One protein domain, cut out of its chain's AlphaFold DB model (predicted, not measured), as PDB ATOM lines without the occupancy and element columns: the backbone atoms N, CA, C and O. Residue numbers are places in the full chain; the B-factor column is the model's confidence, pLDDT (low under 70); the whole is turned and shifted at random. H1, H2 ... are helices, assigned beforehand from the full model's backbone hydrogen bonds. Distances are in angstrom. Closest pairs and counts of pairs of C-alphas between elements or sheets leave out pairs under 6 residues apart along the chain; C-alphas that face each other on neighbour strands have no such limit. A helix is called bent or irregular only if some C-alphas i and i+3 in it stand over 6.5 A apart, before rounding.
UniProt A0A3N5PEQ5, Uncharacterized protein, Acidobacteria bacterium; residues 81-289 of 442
ATOM      1  N   PRO A  81     208.881 241.276 123.835       91.62
ATOM      2  CA  PRO A  81     209.522 240.083 124.358       91.62
ATOM      3  C   PRO A  81     209.220 239.912 125.851       91.62
ATOM      4  O   PRO A  81     208.971 240.868 126.588       91.62
ATOM      5  N   ARG A  82     209.249 238.659 126.305       92.25
ATOM      6  CA  ARG A  82     209.221 238.293 127.729       92.25
ATOM      7  C   ARG A  82     210.618 237.900 128.170       92.25
ATOM      8  O   ARG A  82     211.449 237.610 127.319       92.25
ATOM      9  N   TYR A  83     210.861 237.822 129.477       94.06
ATOM     10  CA  TYR A  83     212.200 237.609 130.031       94.06
ATOM     11  C   TYR A  83     212.952 236.472 129.344       94.06
ATOM     12  O   TYR A  83     213.995 236.716 128.767       94.06
ATOM     13  N   TYR A  84     212.372 235.275 129.274       93.38
ATOM     14  CA  TYR A  84     213.048 234.093 128.734       93.38
ATOM     15  C   TYR A  84     213.514 234.203 127.270       93.38
ATOM     16  O   TYR A  84     214.546 233.638 126.903       93.38
ATOM     17  N   SER A  85     212.757 234.913 126.424       93.12
ATOM     18  CA  SER A  85     213.153 235.204 125.041       93.12
ATOM     19  C   SER A  85     214.024 236.457 124.963       93.12
ATOM     20  O   SER A  85     214.966 236.503 124.195       93.12
ATOM     21  N   TYR A  86     213.747 237.482 125.769       95.50
ATOM     22  CA  TYR A  86     214.550 238.700 125.807       95.50
ATOM     23  C   TYR A  86     215.995 238.404 126.223       95.50
ATOM     24  O   TYR A  86     216.919 238.799 125.532       95.50
ATOM     25  N   SER A  87     216.200 237.671 127.311       95.94
ATOM     26  CA  SER A  87     217.530 237.419 127.860       95.94
ATOM     27  C   SER A  87     218.217 236.186 127.286       95.94
ATOM     28  O   SER A  87     219.245 235.777 127.808       95.94
ATOM     29  N   ASP A  88     217.649 235.547 126.263       96.25
ATOM     30  CA  ASP A  88     218.187 234.330 125.649       96.25
ATOM     31  C   ASP A  88     218.503 233.183 126.640       96.25
ATOM     32  O   ASP A  88     219.312 232.297 126.372       96.25
ATOM     33  N   VAL A  89     217.814 233.135 127.789       96.19
ATOM     34  CA  VAL A  89     218.045 232.124 128.849       96.19
ATOM     35  C   VAL A  89     217.751 230.698 128.377       96.19
ATOM     36  O   VAL A  89     218.296 229.735 128.906       96.19
ATOM     37  N   HIS A  90     216.979 230.536 127.309       95.25
ATOM     38  CA  HIS A  90     216.807 229.246 126.646       95.25
ATOM     39  C   HIS A  90     218.104 228.685 126.033       95.25
ATOM     40  O   HIS A  90     218.235 227.464 125.945       95.25
ATOM     41  N   LEU A  91     219.077 229.525 125.649       97.25
ATOM     42  CA  LEU A  91     220.415 229.054 125.259       97.25
ATOM     43  C   LEU A  91     221.213 228.583 126.471       97.25
ATOM     44  O   LEU A  91     221.951 227.608 126.360       97.25
ATOM     45  N   LEU A  92     221.049 229.230 127.629       97.75
ATOM     46  CA  LEU A  92     221.661 228.774 128.879       97.75
ATOM     47  C   LEU A  92     221.082 227.414 129.288       97.75
ATOM     48  O   LEU A  92     221.843 226.507 129.610       97.75
ATOM     49  N   ASP A  93     219.766 227.227 129.187       95.69
ATOM     50  CA  ASP A  93     219.125 225.930 129.440       95.69
ATOM     51  C   ASP A  93     219.609 224.850 128.459       95.69
ATOM     52  O   ASP A  93     219.861 223.708 128.852       95.69
ATOM     53  N   TRP A  94     219.781 225.201 127.178       96.62
ATOM     54  CA  TRP A  94     220.348 224.289 126.183       96.62
ATOM     55  C   TRP A  94     221.811 223.939 126.491       96.62
ATOM     56  O   TRP A  94     222.203 222.770 126.386       96.62
ATOM     57  N   TYR A  95     222.607 224.927 126.905       97.12
ATOM     58  CA  TYR A  95     224.002 224.762 127.305       97.12
ATOM     59  C   TYR A  95     224.134 223.838 128.514       97.12
ATOM     60  O   TYR A  95     224.877 222.860 128.448       97.12
ATOM     61  N   LEU A  96     223.395 224.117 129.592       94.88
ATOM     62  CA  LEU A  96     223.386 223.309 130.811       94.88
ATOM     63  C   LEU A  96     222.880 221.888 130.520       94.88
ATOM     64  O   LEU A  96     223.433 220.910 131.023       94.88
ATOM     65  N   GLY A  97     221.892 221.777 129.625       86.19
ATOM     66  CA  GLY A  97     221.335 220.519 129.153       86.19
ATOM     67  C   GLY A  97     220.527 219.769 130.219       86.19
ATOM     68  O   GLY A  97     220.478 220.128 131.389       86.19
ATOM     69  N   ARG A  98     219.881 218.671 129.804       64.19
ATOM     70  CA  ARG A  98     219.180 217.732 130.700       64.19
ATOM     71  C   ARG A  98     220.036 216.496 130.978       64.19
ATOM     72  O   ARG A  98     219.597 215.371 130.751       64.19
ATOM     73  N   GLN A  99     221.289 216.698 131.371       60.31
ATOM     74  CA  GLN A  99     222.163 215.584 131.740       60.31
ATOM     75  C   GLN A  99     221.826 215.163 133.175       60.31
ATOM     76  O   GLN A  99     221.831 215.995 134.079       60.31
ATOM     77  N   ARG A 100     221.519 213.876 133.388       72.94
ATOM     78  CA  ARG A 100     221.609 213.285 134.729       72.94
ATOM     79  C   ARG A 100     223.094 213.213 135.057       72.94
ATOM     80  O   ARG A 100     223.773 212.307 134.588       72.94
ATOM     81  N   ASP A 101     223.584 214.199 135.787       86.44
ATOM     82  CA  ASP A 101     224.981 214.292 136.198       86.44
ATOM     83  C   ASP A 101     225.055 214.677 137.682       86.44
ATOM     84  O   ASP A 101     224.034 214.975 138.302       86.44
ATOM     85  N   THR A 102     226.248 214.637 138.269       92.00
ATOM     86  CA  THR A 102     226.449 214.994 139.678       92.00
ATOM     87  C   THR A 102     226.329 216.502 139.894       92.00
ATOM     88  O   THR A 102     226.661 217.293 139.006       92.00
ATOM     89  N   PHE A 103     225.926 216.924 141.101       94.00
ATOM     90  CA  PHE A 103     225.882 218.344 141.471       94.00
ATOM     91  C   PHE A 103     227.213 219.049 141.186       94.00
ATOM     92  O   PHE A 103     227.222 220.082 140.515       94.00
ATOM     93  N   LYS A 104     228.339 218.429 141.572       92.00
ATOM     94  CA  LYS A 104     229.697 218.929 141.294       92.00
ATOM     95  C   LYS A 104     229.926 219.218 139.806       92.00
ATOM     96  O   LYS A 104     230.400 220.296 139.456       92.00
ATOM     97  N   ARG A 105     229.581 218.288 138.906       90.69
ATOM     98  CA  ARG A 105     229.785 218.467 137.454       90.69
ATOM     99  C   ARG A 105     228.868 219.531 136.864       90.69
ATOM    100  O   ARG A 105     229.312 220.339 136.050       90.69
ATOM    101  N   LEU A 106     227.612 219.579 137.302       94.00
ATOM    102  CA  LEU A 106     226.662 220.595 136.851       94.00
ATOM    103  C   LEU A 106     227.068 222.007 137.311       94.00
ATOM    104  O   LEU A 106     226.974 222.950 136.521       94.00
ATOM    105  N   ARG A 107     227.571 222.160 138.544       94.75
ATOM    106  CA  ARG A 107     228.115 223.433 139.045       94.75
ATOM    107  C   ARG A 107     229.402 223.827 138.330       94.75
ATOM    108  O   ARG A 107     229.523 224.979 137.926       94.75
ATOM    109  N   ALA A 108     230.311 222.881 138.079       92.88
ATOM    110  CA  ALA A 108     231.512 223.133 137.282       92.88
ATOM    111  C   ALA A 108     231.161 223.627 135.868       92.88
ATOM    112  O   ALA A 108     231.760 224.583 135.378       92.88
ATOM    113  N   ARG A 109     230.132 223.045 135.235       93.44
ATOM    114  CA  ARG A 109     229.613 223.523 133.947       93.44
ATOM    115  C   ARG A 109     229.074 224.952 134.045       93.44
ATOM    116  O   ARG A 109     229.458 225.798 133.247       93.44
ATOM    117  N   ALA A 110     228.234 225.253 135.034       96.25
ATOM    118  CA  ALA A 110     227.739 226.617 135.239       96.25
ATOM    119  C   ALA A 110     228.890 227.621 135.442       96.25
ATOM    120  O   ALA A 110     228.893 228.688 134.829       96.25
ATOM    121  N   LEU A 111     229.901 227.248 136.230       96.50
ATOM    122  CA  LEU A 111     231.089 228.060 136.483       96.50
ATOM    123  C   LEU A 111     231.924 228.291 135.217       96.50
ATOM    124  O   LEU A 111     232.350 229.416 134.963       96.50
ATOM    125  N   ARG A 112     232.102 227.261 134.381       95.50
ATOM    126  CA  ARG A 112     232.757 227.388 133.072       95.50
ATOM    127  C   ARG A 112     232.020 228.385 132.179       95.50
ATOM    128  O   ARG A 112     232.656 229.261 131.596       95.50
ATOM    129  N   GLY A 113     230.690 228.292 132.124       97.12
ATOM    130  CA  GLY A 113     229.847 229.262 131.429       97.12
ATOM    131  C   GLY A 113     230.065 230.687 131.943       97.12
ATOM    132  O   GLY A 113     230.322 231.580 131.145       97.12
ATOM    133  N   ILE A 114     230.060 230.898 133.264       98.38
ATOM    134  CA  ILE A 114     230.318 232.213 133.878       98.38
ATOM    135  C   ILE A 114     231.674 232.775 133.433       98.38
ATOM    136  O   ILE A 114     231.739 233.911 132.967       98.38
ATOM    137  N   CYS A 115     232.746 231.987 133.533       97.25
ATOM    138  CA  CYS A 115     234.086 232.423 133.142       97.25
ATOM    139  C   CYS A 115     234.157 232.826 131.663       97.25
ATOM    140  O   CYS A 115     234.713 233.875 131.344       97.25
ATOM    141  N   LEU A 116     233.574 232.028 130.765       97.44
ATOM    142  CA  LEU A 116     233.603 232.301 129.326       97.44
ATOM    143  C   LEU A 116     232.733 233.500 128.938       97.44
ATOM    144  O   LEU A 116     233.118 234.267 128.064       97.44
ATOM    145  N   LEU A 117     231.605 233.718 129.618       98.31
ATOM    146  CA  LEU A 117     230.770 234.904 129.413       98.31
ATOM    147  C   LEU A 117     231.441 236.191 129.918       98.31
ATOM    148  O   LEU A 117     231.285 237.243 129.303       98.31
ATOM    149  N   LEU A 118     232.216 236.115 131.006       97.94
ATOM    150  CA  LEU A 118     233.043 237.231 131.477       97.94
ATOM    151  C   LEU A 118     234.182 237.541 130.494       97.94
ATOM    152  O   LEU A 118     234.444 238.710 130.218       97.94
ATOM    153  N   GLN A 119     234.849 236.513 129.955       96.50
ATOM    154  CA  GLN A 119     235.877 236.690 128.921       96.50
ATOM    155  C   GLN A 119     235.297 237.287 127.641       96.50
ATOM    156  O   GLN A 119     235.900 238.187 127.067       96.50
ATOM    157  N   ASP A 120     234.123 236.817 127.220       97.12
ATOM    158  CA  ASP A 120     233.428 237.347 126.053       97.12
ATOM    159  C   ASP A 120     233.054 238.822 126.228       97.12
ATOM    160  O   ASP A 120     233.282 239.608 125.316       97.12
ATOM    161  N   LEU A 121     232.584 239.225 127.415       97.25
ATOM    162  CA  LEU A 121     232.338 240.638 127.712       97.25
ATOM    163  C   LEU A 121     233.628 241.466 127.601       97.25
ATOM    164  O   LEU A 121     233.623 242.521 126.980       97.25
ATOM    165  N   VAL A 122     234.748 240.987 128.153       97.19
ATOM    166  CA  VAL A 122     236.043 241.686 128.030       97.19
ATOM    167  C   VAL A 122     236.502 241.767 126.576       97.19
ATOM    168  O   VAL A 122     237.021 242.806 126.174       97.19
ATOM    169  N   ARG A 123     236.308 240.703 125.789       95.69
ATOM    170  CA  ARG A 123     236.606 240.694 124.354       95.69
ATOM    171  C   ARG A 123     235.763 241.735 123.621       95.69
ATOM    172  O   ARG A 123     236.337 242.573 122.949       95.69
ATOM    173  N   PHE A 124     234.448 241.735 123.821       95.00
ATOM    174  CA  PHE A 124     233.532 242.706 123.222       95.00
ATOM    175  C   PHE A 124     233.942 244.157 123.527       95.00
ATOM    176  O   PHE A 124     234.039 244.996 122.630       95.00
ATOM    177  N   GLU A 125     234.268 244.447 124.786       95.62
ATOM    178  CA  GLU A 125     234.770 245.761 125.191       95.62
ATOM    179  C   GLU A 125     236.119 246.116 124.539       95.62
ATOM    180  O   GLU A 125     236.316 247.242 124.076       95.62
ATOM    181  N   ALA A 126     237.058 245.169 124.483       95.19
ATOM    182  CA  ALA A 126     238.363 245.375 123.860       95.19
ATOM    183  C   ALA A 126     238.245 245.598 122.344       95.19
ATOM    184  O   ALA A 126     238.891 246.497 121.803       95.19
ATOM    185  N   ASP A 127     237.387 244.831 121.678       93.88
ATOM    186  CA  ASP A 127     237.110 244.941 120.249       93.88
ATOM    187  C   ASP A 127     236.434 246.284 119.930       93.88
ATOM    188  O   ASP A 127     236.741 246.912 118.914       93.88
ATOM    189  N   THR A 128     235.604 246.796 120.843       92.56
ATOM    190  CA  THR A 128     235.026 248.146 120.759       92.56
ATOM    191  C   THR A 128     236.085 249.235 120.888       92.56
ATOM    192  O   THR A 128     236.137 250.143 120.057       92.56
ATOM    193  N   LEU A 129     236.994 249.135 121.864       92.56
ATOM    194  CA  LEU A 129     238.119 250.073 122.001       92.56
ATOM    195  C   LEU A 129     239.060 250.046 120.786       92.56
ATOM    196  O   LEU A 129     239.645 251.069 120.433       92.56
ATOM    197  N   ALA A 130     239.200 248.887 120.141       93.00
ATOM    198  CA  ALA A 130     239.986 248.712 118.923       93.00
ATOM    199  C   ALA A 130     239.264 249.196 117.649       93.00
ATOM    200  O   ALA A 130     239.869 249.202 116.575       93.00
ATOM    201  N   GLY A 131     237.989 249.593 117.742       88.94
ATOM    202  CA  GLY A 131     237.169 250.007 116.601       88.94
ATOM    203  C   GLY A 131     236.730 248.856 115.690       88.94
ATOM    204  O   GLY A 131     236.332 249.105 114.552       88.94
ATOM    205  N   MET A 132     236.816 247.609 116.161       89.19
ATOM    206  CA  MET A 132     236.298 246.434 115.453       89.19
ATOM    207  C   MET A 132     234.783 246.306 115.650       89.19
ATOM    208  O   MET A 132     234.067 246.017 114.691       89.19
ATOM    209  N   GLU A 133     234.288 246.630 116.848       86.62
ATOM    210  CA  GLU A 133     232.854 246.732 117.121       86.62
ATOM    211  C   GLU A 133     232.345 248.149 116.849       86.62
ATOM    212  O   GLU A 133     232.605 249.096 117.587       86.62
ATOM    213  N   THR A 134     231.616 248.302 115.744       73.19
ATOM    214  CA  THR A 134     231.161 249.613 115.239       73.19
ATOM    215  C   THR A 134     229.648 249.797 115.311       73.19
ATOM    216  O   THR A 134     229.147 250.916 115.199       73.19
ATOM    217  N   GLN A 135     228.906 248.709 115.515       64.25
ATOM    218  CA  GLN A 135     227.448 248.684 115.379       64.25
ATOM    219  C   GLN A 135     226.719 249.218 116.619       64.25
ATOM    220  O   GLN A 135     225.512 249.444 116.556       64.25
ATOM    221  N   HIS A 136     227.453 249.488 117.705       64.00
ATOM    222  CA  HIS A 136     226.902 249.878 119.002       64.00
ATOM    223  C   HIS A 136     227.381 251.239 119.545       64.00
ATOM    224  O   HIS A 136     227.065 251.616 120.667       64.00
ATOM    225  N   ALA A 137     228.106 252.021 118.743       61.09
ATOM    226  CA  ALA A 137     228.913 253.146 119.227       61.09
ATOM    227  C   ALA A 137     228.175 254.484 119.460       61.09
ATOM    228  O   ALA A 137     228.818 255.484 119.789       61.09
ATOM    229  N   ALA A 138     226.854 254.563 119.262       56.62
ATOM    230  CA  ALA A 138     226.142 255.825 119.475       56.62
ATOM    231  C   ALA A 138     226.269 256.249 120.953       56.62
ATOM    232  O   ALA A 138     225.923 255.482 121.848       56.62
ATOM    233  N   SER A 139     226.788 257.461 121.198       64.50
ATOM    234  CA  SER A 139     226.966 258.064 122.537       64.50
ATOM    235  C   SER A 139     227.878 257.305 123.523       64.50
ATOM    236  O   SER A 139     227.744 257.462 124.732       64.50
ATOM    237  N   LEU A 140     228.854 256.536 123.034       74.56
ATOM    238  CA  LEU A 140     229.737 255.747 123.896       74.56
ATOM    239  C   LEU A 140     230.937 256.557 124.429       74.56
ATOM    240  O   LEU A 140     231.833 256.932 123.676       74.56
ATOM    241  N   ASP A 141     230.984 256.793 125.743       85.56
ATOM    242  CA  ASP A 141     232.196 257.265 126.427       85.56
ATOM    243  C   ASP A 141     233.088 256.068 126.795       85.56
ATOM    244  O   ASP A 141     232.780 255.273 127.690       85.56
ATOM    245  N   TYR A 142     234.225 255.959 126.103       88.50
ATOM    246  CA  TYR A 142     235.204 254.885 126.279       88.50
ATOM    247  C   TYR A 142     235.764 254.780 127.707       88.50
ATOM    248  O   TYR A 142     236.249 253.713 128.089       88.50
ATOM    249  N   ALA A 143     235.666 255.829 128.533       91.62
ATOM    250  CA  ALA A 143     236.046 255.745 129.941       91.62
ATOM    251  C   ALA A 143     235.207 254.707 130.710       91.62
ATOM    252  O   ALA A 143     235.722 254.050 131.618       91.62
ATOM    253  N   TRP A 144     233.934 254.513 130.341       91.88
ATOM    254  CA  TRP A 144     233.086 253.480 130.946       91.88
ATOM    255  C   TRP A 144     233.509 252.069 130.552       91.88
ATOM    256  O   TRP A 144     233.452 251.170 131.391       91.88
ATOM    257  N   ILE A 145     234.014 251.884 129.330       92.94
ATOM    258  CA  ILE A 145     234.534 250.592 128.872       92.94
ATOM    259  C   ILE A 145     235.739 250.161 129.712       92.94
ATOM    260  O   ILE A 145     235.788 249.034 130.208       92.94
ATOM    261  N   VAL A 146     236.693 251.070 129.939       94.38
ATOM    262  CA  VAL A 146     237.875 250.776 130.766       94.38
ATOM    263  C   VAL A 146     237.457 250.385 132.185       94.38
ATOM    264  O   VAL A 146     237.871 249.335 132.680       94.38
ATOM    265  N   LYS A 147     236.553 251.160 132.805       94.50
ATOM    266  CA  LYS A 147     235.996 250.838 134.130       94.50
ATOM    267  C   LYS A 147     235.320 249.465 134.156       94.50
ATOM    268  O   LYS A 147     235.427 248.747 135.147       94.50
ATOM    269  N   ARG A 148     234.624 249.080 133.084       95.56
ATOM    270  CA  ARG A 148     233.953 247.779 132.964       95.56
ATOM    271  C   ARG A 148     234.938 246.625 132.889       95.56
ATOM    272  O   ARG A 148     234.779 245.661 133.635       95.56
ATOM    273  N   ILE A 149     235.973 246.735 132.057       96.31
ATOM    274  CA  ILE A 149     237.047 245.735 131.976       96.31
ATOM    275  C   ILE A 149     237.707 245.559 133.354       96.31
ATOM    276  O   ILE A 149     237.935 244.432 133.801       96.31
ATOM    277  N   GLU A 150     237.968 246.657 134.065       95.69
ATOM    278  CA  GLU A 150     238.502 246.618 135.430       95.69
ATOM    279  C   GLU A 150     237.536 245.939 136.413       95.69
ATOM    280  O   GLU A 150     237.961 245.090 137.200       95.69
ATOM    281  N   ALA A 151     236.234 246.239 136.333       95.94
ATOM    282  CA  ALA A 151     235.198 245.655 137.188       95.94
ATOM    283  C   ALA A 151     234.956 244.153 136.938       95.94
ATOM    284  O   ALA A 151     234.509 243.439 137.841       95.94
ATOM    285  N   VAL A 152     235.271 243.638 135.744       97.56
ATOM    286  CA  VAL A 152     235.184 242.198 135.441       97.56
ATOM    287  C   VAL A 152     236.242 241.396 136.202       97.56
ATOM    288  O   VAL A 152     235.959 240.281 136.650       97.56
ATOM    289  N   ARG A 153     237.443 241.950 136.409       95.94
ATOM    290  CA  ARG A 153     238.582 241.221 136.991       95.94
ATOM    291  C   ARG A 153     238.281 240.597 138.366       95.94
ATOM    292  O   ARG A 153     238.534 239.397 138.496       95.94
ATOM    293  N   PRO A 154     237.727 241.313 139.367       96.75
ATOM    294  CA  PRO A 154     237.368 240.703 140.650       96.75
ATOM    295  C   PRO A 154     236.335 239.582 140.511       96.75
ATOM    296  O   PRO A 154     236.436 238.559 141.182       96.75
ATOM    297  N   THR A 155     235.361 239.744 139.611       96.62
ATOM    298  CA  THR A 155     234.324 238.734 139.350       96.62
ATOM    299  C   THR A 155     234.932 237.462 138.764       96.62
ATOM    300  O   THR A 155     234.611 236.360 139.201       96.62
ATOM    301  N   PHE A 156     235.865 237.611 137.822       94.94
ATOM    302  CA  PHE A 156     236.592 236.490 137.236       94.94
ATOM    303  C   PHE A 156     237.477 235.783 138.271       94.94
ATOM    304  O   PHE A 156     237.458 234.561 138.359       94.94
ATOM    305  N   GLN A 157     238.190 236.531 139.119       94.69
ATOM    306  CA  GLN A 157     238.981 235.966 140.220       94.69
ATOM    307  C   GLN A 157     238.113 235.192 141.220       94.69
ATOM    308  O   GLN A 157     238.485 234.092 141.624       94.69
ATOM    309  N   GLN A 158     236.941 235.727 141.573       96.25
ATOM    310  CA  GLN A 158     235.983 235.036 142.434       96.25
ATOM    311  C   GLN A 158     235.477 233.739 141.792       96.25
ATOM    312  O   GLN A 158     235.327 232.741 142.489       96.25
ATOM    313  N   ALA A 159     235.233 233.732 140.479       94.62
ATOM    314  CA  ALA A 159     234.847 232.522 139.759       94.62
ATOM    315  C   ALA A 159     235.980 231.480 139.749       94.62
ATOM    316  O   ALA A 159     235.744 230.314 140.058       94.62
ATOM    317  N   LEU A 160     237.225 231.891 139.483       91.25
ATOM    318  CA  LEU A 160     238.379 230.987 139.533       91.25
ATOM    319  C   LEU A 160     238.609 230.395 140.929       91.25
ATOM    320  O   LEU A 160     239.016 229.244 141.031       91.25
ATOM    321  N   ALA A 161     238.318 231.143 141.997       92.62
ATOM    322  CA  ALA A 161     238.447 230.658 143.372       92.62
ATOM    323  C   ALA A 161     237.457 229.530 143.726       92.62
ATOM    324  O   ALA A 161     237.668 228.834 144.715       92.62
ATOM    325  N   LEU A 162     236.396 229.342 142.932       92.75
ATOM    326  CA  LEU A 162     235.453 228.226 143.074       92.75
ATOM    327  C   LEU A 162     235.860 226.994 142.263       92.75
ATOM    328  O   LEU A 162     235.211 225.954 142.374       92.75
ATOM    329  N   LEU A 163     236.897 227.093 141.427       86.44
ATOM    330  CA  LEU A 163     237.380 225.934 140.694       86.44
ATOM    331  C   LEU A 163     238.062 224.964 141.663       86.44
ATOM    332  O   LEU A 163     238.916 225.380 142.451       86.44
ATOM    333  N   PRO A 164     237.749 223.662 141.573       78.88
ATOM    334  CA  PRO A 164     238.535 222.653 142.255       78.88
ATOM    335  C   PRO A 164     240.014 222.748 141.833       78.88
ATOM    336  O   PRO A 164     240.289 223.008 140.654       78.88
ATOM    337  N   PRO A 165     240.978 222.509 142.740       75.62
ATOM    338  CA  PRO A 165     242.404 222.571 142.417       75.62
ATOM    339  C   PRO A 165     242.797 221.698 141.218       75.62
ATOM    340  O   PRO A 165     243.648 222.089 140.423       75.62
ATOM    341  N   GLU A 166     242.141 220.547 141.041       76.50
ATOM    342  CA  GLU A 166     242.350 219.660 139.898       76.50
ATOM    343  C   GLU A 166     242.001 220.309 138.548       76.50
ATOM    344  O   GLU A 166     242.641 220.015 137.541       76.50
ATOM    345  N   THR A 167     241.031 221.227 138.519       75.56
ATOM    346  CA  THR A 167     240.614 221.936 137.301       75.56
ATOM    347  C   THR A 167     241.599 223.040 136.921       75.56
ATOM    348  O   THR A 167     241.751 223.337 135.742       75.56
ATOM    349  N   LEU A 168     242.335 223.604 137.885       68.56
ATOM    350  CA  LEU A 168     243.395 224.585 137.608       68.56
ATOM    351  C   LEU A 168     244.590 223.973 136.858       68.56
ATOM    352  O   LEU A 168     245.393 224.710 136.288       68.56
ATOM    353  N   MET A 169     244.716 222.641 136.852       69.25
ATOM    354  CA  MET A 169     245.753 221.928 136.100       69.25
ATOM    355  C   MET A 169     245.346 221.619 134.650       69.25
ATOM    356  O   MET A 169     246.210 221.269 133.848       69.25
ATOM    357  N   ASP A 170     244.061 221.753 134.304       78.25
ATOM    358  CA  ASP A 170     243.570 221.596 132.935       78.25
ATOM    359  C   ASP A 170     243.687 222.927 132.180       78.25
ATOM    360  O   ASP A 170     242.844 223.822 132.299       78.25
ATOM    361  N   THR A 171     244.738 223.057 131.371       68.44
ATOM    362  CA  THR A 171     244.996 224.269 130.580       68.44
ATOM    363  C   THR A 171     243.931 224.539 129.517       68.44
ATOM    364  O   THR A 171     243.876 225.659 129.017       68.44
ATOM    365  N   HIS A 172     243.088 223.554 129.189       79.69
ATOM    366  CA  HIS A 172     242.062 223.642 128.145       79.69
ATOM    367  C   HIS A 172     240.662 223.974 128.680       79.69
ATOM    368  O   HIS A 172     239.719 224.203 127.913       79.69
ATOM    369  N   TRP A 173     240.489 224.045 130.005       81.50
ATOM    370  CA  TRP A 173     239.185 224.307 130.622       81.50
ATOM    371  C   TRP A 173     238.567 225.643 130.174       81.50
ATOM    372  O   TRP A 173     237.350 225.758 130.007       81.50
ATOM    373  N   LEU A 174     239.405 226.647 129.919       83.69
ATOM    374  CA  LEU A 174     239.006 227.980 129.462       83.69
ATOM    375  C   LEU A 174     239.442 228.263 128.021       83.69
ATOM    376  O   LEU A 174     239.669 229.420 127.674       83.69
ATOM    377  N   ASP A 175     239.559 227.221 127.193       87.50
ATOM    378  CA  ASP A 175     239.801 227.400 125.763       87.50
ATOM    379  C   ASP A 175     238.758 228.340 125.150       87.50
ATOM    380  O   ASP A 175     237.564 228.293 125.472       87.50
ATOM    381  N   ALA A 176     239.238 229.203 124.255       88.06
ATOM    382  CA  ALA A 176     238.398 230.186 123.600       88.06
ATOM    383  C   ALA A 176     237.265 229.495 122.813       88.06
ATOM    384  O   ALA A 176     237.512 228.484 122.136       88.06
ATOM    385  N   PRO A 177     236.038 230.052 122.854       94.00
ATOM    386  CA  PRO A 177     234.927 229.615 122.016       94.00
ATOM    387  C   PRO A 177     235.337 229.502 120.544       94.00
ATOM    388  O   PRO A 177     235.959 230.408 119.989       94.00
ATOM    389  N   GLN A 178     234.973 228.394 119.905       94.50
ATOM    390  CA  GLN A 178     235.285 228.114 118.508       94.50
ATOM    391  C   GLN A 178     234.186 228.646 117.583       94.50
ATOM    392  O   GLN A 178     232.997 228.633 117.908       94.50
ATOM    393  N   HIS A 179     234.571 229.082 116.388       95.06
ATOM    394  CA  HIS A 179     233.616 229.386 115.328       95.06
ATOM    395  C   HIS A 179     233.458 228.175 114.412       95.06
ATOM    396  O   HIS A 179     234.444 227.594 113.965       95.06
ATOM    397  N   TYR A 180     232.210 227.805 114.132       95.88
ATOM    398  CA  TYR A 180     231.880 226.733 113.200       95.88
ATOM    399  C   TYR A 180     231.051 227.295 112.048       95.88
ATOM    400  O   TYR A 180     230.135 228.082 112.269       95.88
ATOM    401  N   ASP A 181     231.310 226.822 110.830       92.62
ATOM    402  CA  ASP A 181     230.550 227.246 109.643       92.62
ATOM    403  C   ASP A 181     229.138 226.646 109.585       92.62
ATOM    404  O   ASP A 181     228.305 227.070 108.791       92.62
ATOM    405  N   THR A 182     228.859 225.629 110.405       95.88
ATOM    406  CA  THR A 182     227.589 224.898 110.383       95.88
ATOM    407  C   THR A 182     227.014 224.750 111.781       95.88
ATOM    408  O   THR A 182     227.742 224.623 112.772       95.88
ATOM    409  N   ILE A 183     225.685 224.647 111.855       96.75
ATOM    410  CA  ILE A 183     224.989 224.302 113.100       96.75
ATOM    411  C   ILE A 183     225.454 222.957 113.667       96.75
ATOM    412  O   ILE A 183     225.427 222.741 114.874       96.75
ATOM    413  N   GLU A 184     225.898 222.045 112.801       96.69
ATOM    414  CA  GLU A 184     226.396 220.739 113.199       96.69
ATOM    415  C   GLU A 184     227.667 220.842 114.048       96.69
ATOM    416  O   GLU A 184     227.756 220.153 115.063       96.69
ATOM    417  N   GLY A 185     228.607 221.720 113.685       96.81
ATOM    418  CA  GLY A 185     229.807 221.961 114.490       96.81
ATOM    419  C   GLY A 185     229.454 222.432 115.903       96.81
ATOM    420  O   GLY A 185     229.846 221.801 116.883       96.81
ATOM    421  N   TYR A 186     228.599 223.453 115.997       97.50
ATOM    422  CA  TYR A 186     228.110 223.975 117.275       97.50
ATOM    423  C   TYR A 186     227.316 222.948 118.098       97.50
ATOM    424  O   TYR A 186     227.507 222.827 119.305       97.50
ATOM    425  N   ALA A 187     226.409 222.194 117.471       96.50
ATOM    426  CA  ALA A 187     225.541 221.248 118.173       96.50
ATOM    427  C   ALA A 187     226.291 219.998 118.663       96.50
ATOM    428  O   ALA A 187     225.863 219.340 119.626       96.50
ATOM    429  N   LEU A 188     227.374 219.628 117.971       95.25
ATOM    430  CA  LEU A 188     228.168 218.444 118.281       95.25
ATOM    431  C   LEU A 188     229.350 218.712 119.209       95.25
ATOM    432  O   LEU A 188     229.797 217.754 119.842       95.25
ATOM    433  N   GLU A 189     229.767 219.970 119.368       94.62
ATOM    434  CA  GLU A 189     230.720 220.393 120.394       94.62
ATOM    435  C   GLU A 189     230.311 219.823 121.773       94.62
ATOM    436  O   GLU A 189     229.218 220.126 122.266       94.62
ATOM    437  N   PRO A 190     231.143 218.971 122.407       90.06
ATOM    438  CA  PRO A 190     230.768 218.288 123.648       90.06
ATOM    439  C   PRO A 190     230.392 219.254 124.779       90.06
ATOM    440  O   PRO A 190     229.368 219.090 125.452       90.06
ATOM    441  N   GLU A 191     231.197 220.302 124.930       90.38
ATOM    442  CA  GLU A 191     231.094 221.269 126.020       90.38
ATOM    443  C   GLU A 191     230.025 222.333 125.763       90.38
ATOM    444  O   GLU A 191     229.522 222.934 126.714       90.38
ATOM    445  N   ARG A 192     229.597 222.500 124.500       94.75
ATOM    446  CA  ARG A 192     228.562 223.452 124.053       94.75
ATOM    447  C   ARG A 192     228.891 224.924 124.320       94.75
ATOM    448  O   ARG A 192     228.002 225.777 124.258       94.75
ATOM    449  N   VAL A 193     230.138 225.226 124.669       95.75
ATOM    450  CA  VAL A 193     230.557 226.562 125.096       95.75
ATOM    451  C   VAL A 193     230.548 227.557 123.944       95.75
ATOM    452  O   VAL A 193     230.198 228.718 124.142       95.75
ATOM    453  N   SER A 194     230.838 227.099 122.729       97.31
ATOM    454  CA  SER A 194     230.859 227.952 121.550       97.31
ATOM    455  C   SER A 194     229.464 228.452 121.195       97.31
ATOM    456  O   SER A 194     229.272 229.631 120.908       97.31
ATOM    457  N   ALA A 195     228.464 227.575 121.278       97.25
ATOM    458  CA  ALA A 195     227.073 227.959 121.075       97.25
ATOM    459  C   ALA A 195     226.521 228.810 122.230       97.25
ATOM    460  O   ALA A 195     225.776 229.754 121.971       97.25
ATOM    461  N   LEU A 196     226.909 228.523 123.483       97.81
ATOM    462  CA  LEU A 196     226.575 229.385 124.619       97.81
ATOM    463  C   LEU A 196     227.032 230.816 124.339       97.81
ATOM    464  O   LEU A 196     226.212 231.722 124.395       97.81
ATOM    465  N   VAL A 197     228.309 231.029 124.027       97.69
ATOM    466  CA  VAL A 197     228.850 232.383 123.865       97.69
ATOM    467  C   VAL A 197     228.232 233.086 122.657       97.69
ATOM    468  O   VAL A 197     227.706 234.189 122.810       97.69
ATOM    469  N   HIS A 198     228.211 232.441 121.489       96.94
ATOM    470  CA  HIS A 198     227.822 233.105 120.244       96.94
ATOM    471  C   HIS A 198     226.314 233.323 120.074       96.94
ATOM    472  O   HIS A 198     225.935 234.265 119.389       96.94
ATOM    473  N   PHE A 199     225.447 232.503 120.681       97.44
ATOM    474  CA  PHE A 199     223.993 232.615 120.477       97.44
ATOM    475  C   PHE A 199     223.219 233.174 121.676       97.44
ATOM    476  O   PHE A 199     222.028 233.434 121.538       97.44
ATOM    477  N   SER A 200     223.848 233.359 122.846       96.69
ATOM    478  CA  SER A 200     223.135 233.851 124.038       96.69
ATOM    479  C   SER A 200     223.084 235.370 124.175       96.69
ATOM    480  O   SER A 200     222.355 235.843 125.032       96.69
ATOM    481  N   CYS A 201     223.822 236.156 123.387       94.00
ATOM    482  CA  CYS A 201     223.760 237.620 123.470       94.00
ATOM    483  C   CYS A 201     223.293 238.219 122.152       94.00
ATOM    484  O   CYS A 201     224.105 238.628 121.327       94.00
ATOM    485  N   MET A 202     221.974 238.250 121.960       92.06
ATOM    486  CA  MET A 202     221.345 238.936 120.838       92.06
ATOM    487  C   MET A 202     220.541 240.127 121.378       92.06
ATOM    488  O   MET A 202     219.402 239.948 121.805       92.06
ATOM    489  N   PRO A 203     221.087 241.351 121.411       93.69
ATOM    490  CA  PRO A 203     220.363 242.541 121.868       93.69
ATOM    491  C   PRO A 203     219.046 242.792 121.109       93.69
ATOM    492  O   PRO A 203     218.861 242.359 119.967       93.69
ATOM    493  N   GLN A 204     218.076 243.461 121.742       94.31
ATOM    494  CA  GLN A 204     216.901 243.973 121.022       94.31
ATOM    495  C   GLN A 204     217.245 245.198 120.187       94.31
ATOM    496  O   GLN A 204     216.686 245.384 119.111       94.31
ATOM    497  N   THR A 205     218.167 246.009 120.676       92.62
ATOM    498  CA  THR A 205     218.571 247.278 120.092       92.62
ATOM    499  C   THR A 205     220.028 247.226 119.659       92.62
ATOM    500  O   THR A 205     220.712 246.221 119.826       92.62
ATOM    501  N   LYS A 206     220.522 248.340 119.124       90.69
ATOM    502  CA  LYS A 206     221.944 248.527 118.844       90.69
ATOM    503  C   LYS A 206     222.673 249.276 119.962       90.69
ATOM    504  O   LYS A 206     223.761 249.776 119.717       90.69
ATOM    505  N   TYR A 207     222.096 249.423 121.153       90.75
ATOM    506  CA  TYR A 207     222.768 250.127 122.244       90.75
ATOM    507  C   TYR A 207     223.845 249.239 122.884       90.75
ATOM    508  O   TYR A 207     223.551 248.127 123.321       90.75
ATOM    509  N   HIS A 208     225.081 249.748 122.978       92.12
ATOM    510  CA  HIS A 208     226.258 249.030 123.507       92.12
ATOM    511  C   HIS A 208     226.007 248.358 124.849       92.12
ATOM    512  O   HIS A 208     226.286 247.176 125.042       92.12
ATOM    513  N   ASP A 209     225.412 249.101 125.776       93.81
ATOM    514  CA  ASP A 209     225.229 248.628 127.142       93.81
ATOM    515  C   ASP A 209     224.083 247.621 127.294       93.81
ATOM    516  O   ASP A 209     223.956 246.999 128.352       93.81
ATOM    517  N   GLU A 210     223.301 247.363 126.241       95.00
ATOM    518  CA  GLU A 210     222.382 246.227 126.245       95.00
ATOM    519  C   GLU A 210     223.153 244.893 126.262       95.00
ATOM    520  O   GLU A 210     222.724 243.949 126.930       95.00
ATOM    521  N   VAL A 211     224.332 244.818 125.625       94.88
ATOM    522  CA  VAL A 211     225.219 243.638 125.690       94.88
ATOM    523  C   VAL A 211     225.685 243.394 127.125       94.88
ATOM    524  O   VAL A 211     225.573 242.276 127.636       94.88
ATOM    525  N   LEU A 212     226.140 244.450 127.813       95.81
ATOM    526  CA  LEU A 212     226.486 244.398 129.236       95.81
ATOM    527  C   LEU A 212     225.302 243.897 130.073       95.81
ATOM    528  O   LEU A 212     225.466 243.012 130.918       95.81
ATOM    529  N   PHE A 213     224.112 244.458 129.845       97.00
ATOM    530  CA  PHE A 213     222.902 244.105 130.581       97.00
ATOM    531  C   PHE A 213     222.532 242.626 130.401       97.00
ATOM    532  O   PHE A 213     222.267 241.930 131.385       97.00
ATOM    533  N   LEU A 214     222.585 242.114 129.168       97.69
ATOM    534  CA  LEU A 214     222.337 240.704 128.867       97.69
ATOM    535  C   LEU A 214     223.378 239.789 129.518       97.69
ATOM    536  O   LEU A 214     222.999 238.834 130.197       97.69
ATOM    537  N   ARG A 215     224.674 240.104 129.404       98.06
ATOM    538  CA  ARG A 215     225.743 239.304 130.025       98.06
ATOM    539  C   ARG A 215     225.624 239.269 131.548       98.06
ATOM    540  O   ARG A 215     225.785 238.203 132.146       98.06
ATOM    541  N   ALA A 216     225.258 240.385 132.181       98.19
ATOM    542  CA  ALA A 216     224.967 240.427 133.613       98.19
ATOM    543  C   ALA A 216     223.786 239.512 133.995       98.19
ATOM    544  O   ALA A 216     223.858 238.806 135.008       98.19
ATOM    545  N   ILE A 217     222.727 239.467 133.174       98.31
ATOM    546  CA  ILE A 217     221.610 238.527 133.354       98.31
ATOM    547  C   ILE A 217     222.092 237.080 133.216       98.31
ATOM    548  O   ILE A 217     221.800 236.269 134.090       98.31
ATOM    549  N   HIS A 218     222.852 236.742 132.170       98.75
ATOM    550  CA  HIS A 218     223.311 235.365 131.939       98.75
ATOM    551  C   HIS A 218     224.172 234.837 133.078       98.75
ATOM    552  O   HIS A 218     223.953 233.726 133.557       98.75
ATOM    553  N   ILE A 219     225.132 235.644 133.535       98.69
ATOM    554  CA  ILE A 219     225.990 235.289 134.667       98.69
ATOM    555  C   ILE A 219     225.128 235.078 135.915       98.69
ATOM    556  O   ILE A 219     225.299 234.082 136.616       98.69
ATOM    557  N   SER A 220     224.148 235.957 136.152       98.69
ATOM    558  CA  SER A 220     223.231 235.818 137.286       98.69
ATOM    559  C   SER A 220     222.384 234.545 137.207       98.69
ATOM    560  O   SER A 220     222.233 233.849 138.207       98.69
ATOM    561  N   GLU A 221     221.873 234.193 136.027       98.69
ATOM    562  CA  GLU A 221     221.094 232.971 135.790       98.69
ATOM    563  C   GLU A 221     221.911 231.700 136.041       98.69
ATOM    564  O   GLU A 221     221.425 230.779 136.703       98.69
ATOM    565  N   LEU A 222     223.172 231.667 135.595       98.69
ATOM    566  CA  LEU A 222     224.092 230.566 135.892       98.69
ATOM    567  C   LEU A 222     224.409 230.479 137.392       98.69
ATOM    568  O   LEU A 222     224.447 229.377 137.941       98.69
ATOM    569  N   CYS A 223     224.567 231.616 138.079       98.75
ATOM    570  CA  CYS A 223     224.719 231.638 139.532       98.75
ATOM    571  C   CYS A 223     223.465 231.121 140.250       98.75
ATOM    572  O   CYS A 223     223.596 230.282 141.133       98.75
ATOM    573  N   PHE A 224     222.253 231.553 139.876       98.75
ATOM    574  CA  PHE A 224     221.016 231.044 140.487       98.75
ATOM    575  C   PHE A 224     220.860 229.540 140.281       98.75
ATOM    576  O   PHE A 224     220.466 228.826 141.203       98.75
ATOM    577  N   TYR A 225     221.201 229.054 139.087       98.38
ATOM    578  CA  TYR A 225     221.215 227.630 138.791       98.38
ATOM    579  C   TYR A 225     222.200 226.875 139.694       98.38
ATOM    580  O   TYR A 225     221.815 225.880 140.307       98.38
ATOM    581  N   ALA A 226     223.438 227.357 139.829       98.38
ATOM    582  CA  ALA A 226     224.457 226.713 140.654       98.38
ATOM    583  C   ALA A 226     224.134 226.766 142.157       98.38
ATOM    584  O   ALA A 226     224.268 225.754 142.840       98.38
ATOM    585  N   ILE A 227     223.622 227.898 142.655       98.81
ATOM    586  CA  ILE A 227     223.144 228.032 144.039       98.81
ATOM    587  C   ILE A 227     222.023 227.029 144.290       98.81
ATOM    588  O   ILE A 227     222.078 226.305 145.274       98.81
ATOM    589  N   ARG A 228     221.033 226.921 143.394       98.38
ATOM    590  CA  ARG A 228     219.959 225.924 143.525       98.38
ATOM    591  C   ARG A 228     220.514 224.500 143.648       98.38
ATOM    592  O   ARG A 228     220.074 223.772 144.527       98.38
ATOM    593  N   LEU A 229     221.484 224.114 142.817       97.88
ATOM    594  CA  LEU A 229     222.114 222.790 142.899       97.88
ATOM    595  C   LEU A 229     222.848 222.567 144.227       97.88
ATOM    596  O   LEU A 229     222.780 221.486 144.795       97.88
ATOM    597  N   SER A 230     223.534 223.589 144.734       98.56
ATOM    598  CA  SER A 230     224.126 223.573 146.074       98.56
ATOM    599  C   SER A 230     223.085 223.417 147.184       98.56
ATOM    600  O   SER A 230     223.317 222.686 148.139       98.56
ATOM    601  N   LEU A 231     221.924 224.063 147.058       98.69
ATOM    602  CA  LEU A 231     220.826 223.895 148.010       98.69
ATOM    603  C   LEU A 231     220.252 222.477 147.966       98.69
ATOM    604  O   LEU A 231     220.021 221.891 149.017       98.69
ATOM    605  N   GLU A 232     220.041 221.927 146.770       98.19
ATOM    606  CA  GLU A 232     219.580 220.548 146.575       98.19
ATOM    607  C   GLU A 232     220.539 219.544 147.218       98.19
ATOM    608  O   GLU A 232     220.105 218.734 148.032       98.19
ATOM    609  N   GLU A 233     221.842 219.659 146.957       98.06
ATOM    610  CA  GLU A 233     222.842 218.784 147.574       98.06
ATOM    611  C   GLU A 233     222.881 218.925 149.101       98.06
ATOM    612  O   GLU A 233     222.952 217.921 149.811       98.06
ATOM    613  N   ALA A 234     222.786 220.151 149.626       98.31
ATOM    614  CA  ALA A 234     222.738 220.395 151.066       98.31
ATOM    615  C   ALA A 234     221.480 219.801 151.727       98.31
ATOM    616  O   ALA A 234     221.534 219.371 152.879       98.31
ATOM    617  N   ILE A 235     220.348 219.780 151.019       97.81
ATOM    618  CA  ILE A 235     219.103 219.156 151.483       97.81
ATOM    619  C   ILE A 235     219.231 217.628 151.453       97.81
ATOM    620  O   ILE A 235     218.894 216.975 152.438       97.81
ATOM    621  N   GLU A 236     219.746 217.058 150.359       97.19
ATOM    622  CA  GLU A 236     219.928 215.606 150.205       97.19
ATOM    623  C   GLU A 236     220.930 215.021 151.209       97.19
ATOM    624  O   GLU A 236     220.802 213.866 151.610       97.19
ATOM    625  N   ASN A 237     221.896 215.826 151.655       96.38
ATOM    626  CA  ASN A 237     222.922 215.433 152.619       96.38
ATOM    627  C   ASN A 237     222.643 215.941 154.041       96.38
ATOM    628  O   ASN A 237     223.563 216.032 154.856       96.38
ATOM    629  N   ALA A 238     221.386 216.247 154.376       93.06
ATOM    630  CA  ALA A 238     220.999 216.509 155.758       93.06
ATOM    631  C   ALA A 238     221.439 215.344 156.670       93.06
ATOM    632  O   ALA A 238     221.184 214.177 156.377       93.06
ATOM    633  N   GLY A 239     222.150 215.660 157.757       89.94
ATOM    634  CA  GLY A 239     222.768 214.668 158.649       89.94
ATOM    635  C   GLY A 239     224.223 214.303 158.312       89.94
ATOM    636  O   GLY A 239     224.885 213.664 159.125       89.94
ATOM    637  N   HIS A 240     224.759 214.762 157.177       95.19
ATOM    638  CA  HIS A 240     226.178 214.649 156.818       95.19
ATOM    639  C   HIS A 240     226.818 216.043 156.809       95.19
ATOM    640  O   HIS A 240     226.948 216.680 155.762       95.19
ATOM    641  N   ALA A 241     227.200 216.521 157.997       94.75
ATOM    642  CA  ALA A 241     227.566 217.919 158.243       94.75
ATOM    643  C   ALA A 241     228.644 218.471 157.295       94.75
ATOM    644  O   ALA A 241     228.502 219.582 156.792       94.75
ATOM    645  N   GLU A 242     229.689 217.692 157.005       96.69
ATOM    646  CA  GLU A 242     230.784 218.117 156.124       96.69
ATOM    647  C   GLU A 242     230.305 218.383 154.689       96.69
ATOM    648  O   GLU A 242     230.523 219.469 154.155       96.69
ATOM    649  N   VAL A 243     229.574 217.432 154.096       96.75
ATOM    650  CA  VAL A 243     229.050 217.546 152.724       96.75
ATOM    651  C   VAL A 243     228.013 218.665 152.634       96.75
ATOM    652  O   VAL A 243     228.023 219.460 151.695       96.75
ATOM    653  N   GLN A 244     227.137 218.764 153.636       97.38
ATOM    654  CA  GLN A 244     226.129 219.816 153.704       97.38
ATOM    655  C   GLN A 244     226.766 221.209 153.815       97.38
ATOM    656  O   GLN A 244     226.355 222.130 153.108       97.38
ATOM    657  N   ARG A 245     227.787 221.367 154.669       97.75
ATOM    658  CA  ARG A 245     228.567 222.606 154.796       97.75
ATOM    659  C   ARG A 245     229.213 222.977 153.466       97.75
ATOM    660  O   ARG A 245     229.083 224.122 153.048       97.75
ATOM    661  N   ASP A 246     229.883 222.038 152.804       97.56
ATOM    662  CA  ASP A 246     230.614 222.315 151.562       97.56
ATOM    663  C   ASP A 246     229.678 222.759 150.439       97.56
ATOM    664  O   ASP A 246     229.943 223.755 149.764       97.56
ATOM    665  N   ALA A 247     228.521 222.107 150.308       98.25
ATOM    666  CA  ALA A 247     227.493 222.529 149.367       98.25
ATOM    667  C   ALA A 247     227.009 223.967 149.651       98.25
ATOM    668  O   ALA A 247     226.874 224.773 148.725       98.25
ATOM    669  N   LEU A 248     226.799 224.330 150.924       98.62
ATOM    670  CA  LEU A 248     226.425 225.692 151.320       98.62
ATOM    671  C   LEU A 248     227.548 226.713 151.076       98.62
ATOM    672  O   LEU A 248     227.258 227.825 150.634       98.62
ATOM    673  N   GLU A 249     228.813 226.357 151.300       98.25
ATOM    674  CA  GLU A 249     229.957 227.219 150.974       98.25
ATOM    675  C   GLU A 249     230.078 227.471 149.469       98.25
ATOM    676  O   GLU A 249     230.314 228.607 149.048       98.25
ATOM    677  N   GLU A 250     229.811 226.466 148.632       97.69
ATOM    678  CA  GLU A 250     229.716 226.679 147.187       97.69
ATOM    679  C   GLU A 250     228.606 227.693 146.844       97.69
ATOM    680  O   GLU A 250     228.832 228.626 146.065       97.69
ATOM    681  N   ALA A 251     227.430 227.598 147.479       98.62
ATOM    682  CA  ALA A 251     226.358 228.583 147.305       98.62
ATOM    683  C   ALA A 251     226.766 230.000 147.757       98.62
ATOM    684  O   ALA A 251     226.398 230.984 147.102       98.62
ATOM    685  N   VAL A 252     227.541 230.135 148.842       98.69
ATOM    686  CA  VAL A 252     228.120 231.419 149.292       98.69
ATOM    687  C   VAL A 252     229.066 231.984 148.230       98.69
ATOM    688  O   VAL A 252     229.026 233.184 147.930       98.69
ATOM    689  N   GLY A 253     229.876 231.119 147.624       98.38
ATOM    690  CA  GLY A 253     230.761 231.437 146.513       98.38
ATOM    691  C   GLY A 253     230.032 232.048 145.320       98.38
ATOM    692  O   GLY A 253     230.322 233.179 144.918       98.38
ATOM    693  N   PHE A 254     229.029 231.347 144.786       98.62
ATOM    694  CA  PHE A 254     228.212 231.850 143.673       98.62
ATOM    695  C   PHE A 254     227.421 233.112 144.047       98.62
ATOM    696  O   PHE A 254     227.287 234.024 143.231       98.62
ATOM    697  N   SER A 255     226.958 233.228 145.296       98.31
ATOM    698  CA  SER A 255     226.300 234.450 145.783       98.31
ATOM    699  C   SER A 255     227.249 235.652 145.827       98.31
ATOM    700  O   SER A 255     226.819 236.793 145.663       98.31
ATOM    701  N   SER A 256     228.549 235.416 146.006       97.94
ATOM    702  CA  SER A 256     229.565 236.470 145.946       97.94
ATOM    703  C   SER A 256     229.809 236.939 144.507       97.94
ATOM    704  O   SER A 256     229.972 238.137 144.287       97.94
ATOM    705  N   ILE A 257     229.731 236.043 143.513       98.44
ATOM    706  CA  ILE A 257     229.729 236.428 142.088       98.44
ATOM    707  C   ILE A 257     228.523 237.327 141.788       98.44
ATOM    708  O   ILE A 257     228.698 238.397 141.209       98.44
ATOM    709  N   LEU A 258     227.321 236.962 142.252       97.25
ATOM    710  CA  LEU A 258     226.110 237.780 142.084       97.25
ATOM    711  C   LEU A 258     226.260 239.212 142.631       97.25
ATOM    712  O   LEU A 258     225.714 240.152 142.056       97.25
ATOM    713  N   HIS A 259     226.986 239.400 143.736       95.12
ATOM    714  CA  HIS A 259     227.298 240.736 144.261       95.12
ATOM    715  C   HIS A 259     228.223 241.517 143.336       95.12
ATOM    716  O   HIS A 259     227.984 242.692 143.070       95.12
ATOM    717  N   LEU A 260     229.274 240.869 142.839       96.81
ATOM    718  CA  LEU A 260     230.261 241.502 141.967       96.81
ATOM    719  C   LEU A 260     229.690 241.837 140.583       96.81
ATOM    720  O   LEU A 260     230.083 242.844 139.996       96.81
ATOM    721  N   VAL A 261     228.686 241.092 140.106       97.31
ATOM    722  CA  VAL A 261     227.929 241.443 138.892       97.31
ATOM    723  C   VAL A 261     227.310 242.841 138.995       97.31
ATOM    724  O   VAL A 261     227.292 243.558 137.998       97.31
ATOM    725  N   PHE A 262     226.885 243.300 140.180       95.62
ATOM    726  CA  PHE A 262     226.424 244.685 140.333       95.62
ATOM    727  C   PHE A 262     227.543 245.711 140.139       95.62
ATOM    728  O   PHE A 262     227.269 246.767 139.578       95.62
ATOM    729  N   LYS A 263     228.795 245.407 140.517       95.50
ATOM    730  CA  LYS A 263     229.942 246.298 140.236       95.50
ATOM    731  C   LYS A 263     230.147 246.457 138.732       95.50
ATOM    732  O   LYS A 263     230.353 247.570 138.262       95.50
ATOM    733  N   ILE A 264     230.026 245.360 137.982       96.75
ATOM    734  CA  ILE A 264     230.060 245.375 136.515       96.75
ATOM    735  C   ILE A 264     228.882 246.197 135.968       96.75
ATOM    736  O   ILE A 264     229.081 247.115 135.177       96.75
ATOM    737  N   LEU A 265     227.660 245.925 136.427       95.50
ATOM    738  CA  LEU A 265     226.447 246.573 135.926       95.50
ATOM    739  C   LEU A 265     226.401 248.081 136.228       95.50
ATOM    740  O   LEU A 265     225.900 248.854 135.420       95.50
ATOM    741  N   ARG A 266     226.976 248.524 137.352       94.50
ATOM    742  CA  ARG A 266     227.103 249.945 137.725       94.50
ATOM    743  C   ARG A 266     228.051 250.741 136.827       94.50
ATOM    744  O   ARG A 266     228.067 251.963 136.920       94.50
ATOM    745  N   THR A 267     228.800 250.079 135.944       95.19
ATOM    746  CA  THR A 267     229.556 250.759 134.879       95.19
ATOM    747  C   THR A 267     228.681 251.190 133.699       95.19
ATOM    748  O   THR A 267     229.177 251.896 132.830       95.19
ATOM    749  N   MET A 268     227.404 250.786 133.665       94.31
ATOM    750  CA  MET A 268     226.398 251.291 132.724       94.31
ATOM    751  C   MET A 268     225.835 252.622 133.233       94.31
ATOM    752  O   MET A 268     225.217 252.628 134.306       94.31
ATOM    753  N   PRO A 269     225.978 253.731 132.493       91.75
ATOM    754  CA  PRO A 269     225.280 254.975 132.795       91.75
ATOM    755  C   PRO A 269     223.753 254.797 132.821       91.75
ATOM    756  O   PRO A 269     223.189 253.931 132.151       91.75
ATOM    757  N   VAL A 270     223.056 255.618 133.609       91.31
ATOM    758  CA  VAL A 270     221.595 255.488 133.793       91.31
ATOM    759  C   VAL A 270     220.851 255.814 132.498       91.31
ATOM    760  O   VAL A 270     219.870 255.156 132.157       91.31
ATOM    761  N   GLU A 271     221.327 256.816 131.773       89.06
ATOM    762  CA  GLU A 271     220.851 257.231 130.460       89.06
ATOM    763  C   GLU A 271     220.917 256.090 129.440       89.06
ATOM    764  O   GLU A 271     219.913 255.816 128.791       89.06
ATOM    765  N   HIS A 272     222.015 255.329 129.404       90.50
ATOM    766  CA  HIS A 272     222.158 254.206 128.478       90.50
ATOM    767  C   HIS A 272     221.135 253.108 128.766       90.50
ATOM    768  O   HIS A 272     220.561 252.535 127.843       90.50
ATOM    769  N   PHE A 273     220.844 252.833 130.043       91.56
ATOM    770  CA  PHE A 273     219.770 251.901 130.379       91.56
ATOM    771  C   PHE A 273     218.411 252.403 129.882       91.56
ATOM    772  O   PHE A 273     217.625 251.617 129.359       91.56
ATOM    773  N   ARG A 274     218.121 253.703 130.028       89.19
ATOM    774  CA  ARG A 274     216.857 254.295 129.560       89.19
ATOM    775  C   ARG A 274     216.692 254.163 128.050       89.19
ATOM    776  O   ARG A 274     215.576 253.891 127.617       89.19
ATOM    777  N   ASP A 275     217.779 254.278 127.295       89.56
ATOM    778  CA  ASP A 275     217.768 254.226 125.833       89.56
ATOM    779  C   ASP A 275     217.248 252.891 125.272       89.56
ATOM    780  O   ASP A 275     216.471 252.884 124.317       89.56
ATOM    781  N   PHE A 276     217.599 251.753 125.886       91.88
ATOM    782  CA  PHE A 276     217.127 250.435 125.427       91.88
ATOM    783  C   PHE A 276     216.007 249.825 126.280       91.88
ATOM    784  O   PHE A 276     215.409 248.820 125.886       91.88
ATOM    785  N   ARG A 277     215.683 250.403 127.445       91.00
ATOM    786  CA  ARG A 277     214.719 249.825 128.397       91.00
ATOM    787  C   ARG A 277     213.373 249.501 127.758       91.00
ATOM    788  O   ARG A 277     212.800 248.451 128.052       91.00
ATOM    789  N   ASP A 278     212.846 250.374 126.910       90.31
ATOM    790  CA  ASP A 278     211.523 250.168 126.313       90.31
ATOM    791  C   ASP A 278     211.496 248.958 125.364       90.31
ATOM    792  O   ASP A 278     210.484 248.254 125.284       90.31
ATOM    793  N   ALA A 279     212.634 248.626 124.744       91.12
ATOM    794  CA  ALA A 279     212.785 247.440 123.904       91.12
ATOM    795  C   ALA A 279     212.755 246.124 124.703       91.12
ATOM    796  O   ALA A 279     212.481 245.061 124.143       91.12
ATOM    797  N   THR A 280     212.943 246.175 126.030       91.50
ATOM    798  CA  THR A 280     212.759 245.002 126.904       91.50
ATOM    799  C   THR A 280     211.292 244.549 126.973       91.50
ATOM    800  O   THR A 280     211.007 243.421 127.378       91.50
ATOM    801  N   GLY A 281     210.341 245.386 126.541       89.94
ATOM    802  CA  GLY A 281     208.929 245.031 126.422       89.94
ATOM    803  C   GLY A 281     208.314 244.573 127.745       89.94
ATOM    804  O   GLY A 281     208.220 245.339 128.701       89.94
ATOM    805  N   ASN A 282     207.870 243.315 127.788       89.62
ATOM    806  CA  ASN A 282     207.247 242.703 128.967       89.62
ATOM    807  C   ASN A 282     208.241 241.853 129.786       89.62
ATOM    808  O   ASN A 282     207.832 241.076 130.660       89.62
ATOM    809  N   ALA A 283     209.537 241.928 129.469       89.94
ATOM    810  CA  ALA A 283     210.576 241.178 130.150       89.94
ATOM    811  C   ALA A 283     210.816 241.726 131.553       89.94
ATOM    812  O   ALA A 283     211.028 242.919 131.747       89.94
ATOM    813  N   SER A 284     210.809 240.845 132.552       86.94
ATOM    814  CA  SER A 284     211.073 241.235 133.934       86.94
ATOM    815  C   SER A 284     211.730 240.121 134.727       86.94
ATOM    816  O   SER A 284     211.351 238.961 134.594       86.94
ATOM    817  N   ALA A 285     212.640 240.492 135.629       85.31
ATOM    818  CA  ALA A 285     213.338 239.567 136.520       85.31
ATOM    819  C   ALA A 285     212.396 238.684 137.363       85.31
ATOM    820  O   ALA A 285     212.776 237.586 137.760       85.31
ATOM    821  N   VAL A 286     211.139 239.097 137.601       85.94
ATOM    822  CA  VAL A 286     210.145 238.241 138.283       85.94
ATOM    823  C   VAL A 286     209.869 236.935 137.521       85.94
ATOM    824  O   VAL A 286     209.520 235.934 138.143       85.94
ATOM    825  N   GLN A 287     210.073 236.942 136.200       91.12
ATOM    826  CA  GLN A 287     209.885 235.816 135.284       91.12
ATOM    827  C   GLN A 287     211.108 234.874 135.219       91.12
ATOM    828  O   GLN A 287     211.057 233.881 134.496       91.12
ATOM    829  N   SER A 288     212.195 235.153 135.954       95.25
ATOM    830  CA  SER A 288     213.370 234.271 136.029       95.25
ATOM    831  C   SER A 288     213.035 232.963 136.749       95.25
ATOM    832  O   SER A 288     212.879 232.931 137.971       95.25
ATOM    833  N   GLN A 289     212.942 231.855 136.009       94.81
ATOM    834  CA  GLN A 289     212.673 230.547 136.611       94.81
ATOM    835  C   GLN A 289     213.800 230.084 137.540       94.81
ATOM    836  O   GLN A 289     213.496 229.541 138.601       94.81
TER     837      GLN A 289
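AT A GLANCE: This is residues 81 to 289 of the 442 residues of an uncharacterized protein of Acidobacteria bacterium (UniProt A0A3N5PEQ5). Look first for the longest helix, H7: it and H8 form one long helical hairpin, H3 and H4 form another, and the two pack side by side as a four-helix bundle whose touching neighbours run opposite ways. Short helices H2 and H6 pack on one side of it, with H5 beyond H6, while H9 crosses the end where H7 begins. The 209 printed residues hold nine named helices, H1 to H9 in chain order, and no named strand; the class is all helix. The whole is compact, with a radius of gyration of the C-alphas of 17.5 A, yet elongated, spanning 56 by 37 by 32 A.

HOW THE PARTS SIT: Begin at H7, residues 208 to 236, which touches H8, residues 241 to 265, as a hairpin: the closest C-alphas, Ala 234 and Gln 244, are 4.3 A apart, at a shallow tilt of 11 degrees. H7 also touches H3, residues 103 to 129, closest at C-alphas 226 and 107, 5.2 A, opposite ways at a shallow 12 degrees. H3 makes a hairpin with H4, residues 142 to 160, closest at C-alphas 122 and 149, 5.7 A. H4 touches H8 residues 253 to 264 alone, closest at C-alphas 151 and 264, 5.2 A; H3 and H8 are near each other. Moving outward, H6, residues 193 to 199, touches H3 residues 113 to 120 alone, closest at C-alphas 197 and 117, 6.4 A. H6 also touches H2, residues 89 to 96, closest at C-alphas 196 and 95, 5.9 A. H5, residues 183 to 188, and H6 only just touch, with 3 pairs of C-alphas within 8 A, only at the corner; their closest C-alphas, 186 and 195, are 5.6 A apart. H9, residues 270 to 280, touches H7 residues 209 to 210 alone, about perpendicular at 74 degrees, closest at C-alphas 272 and 209, 6.5 A. H1, residues 83 to 86, is close to H9 but not clearly touching, closest at C-alphas 86 and 280, 6.6 A. Every O i to N i+4 pair is within hydrogen-bond range in H2, H3, H5 and H6; H4 has 12 of 15, H7 24 of 25, H8 19 of 21 and H9 3 of 7, beside 7 of 8 O i to N i+3 pairs, while H1 is too short for an i+4 pair.

IN THESE COORDINATES: Find C-alpha 208 at (226.258, 249.030, 123.507); H7 runs 43.2 A to C-alpha 236 at (219.928, 215.606, 150.205). H3 is 39.2 A long, H8 36.3 A and H4 27.5 A. H9 is irregular, with C-alphas 275 and 278 7.5 A apart, and its last residue, Thr 280, has its C-alpha at (212.759, 245.002, 126.904).

THE WHOLE: The C-alphas farthest apart, Ala 138 and Gly 239, are 56.9 A apart. The printed part has no cut; the links H3 to H4 and H4 to H5 are long. Confidence is under 70 at residues 98 to 99, 135 to 139, 168 to 169 and 171.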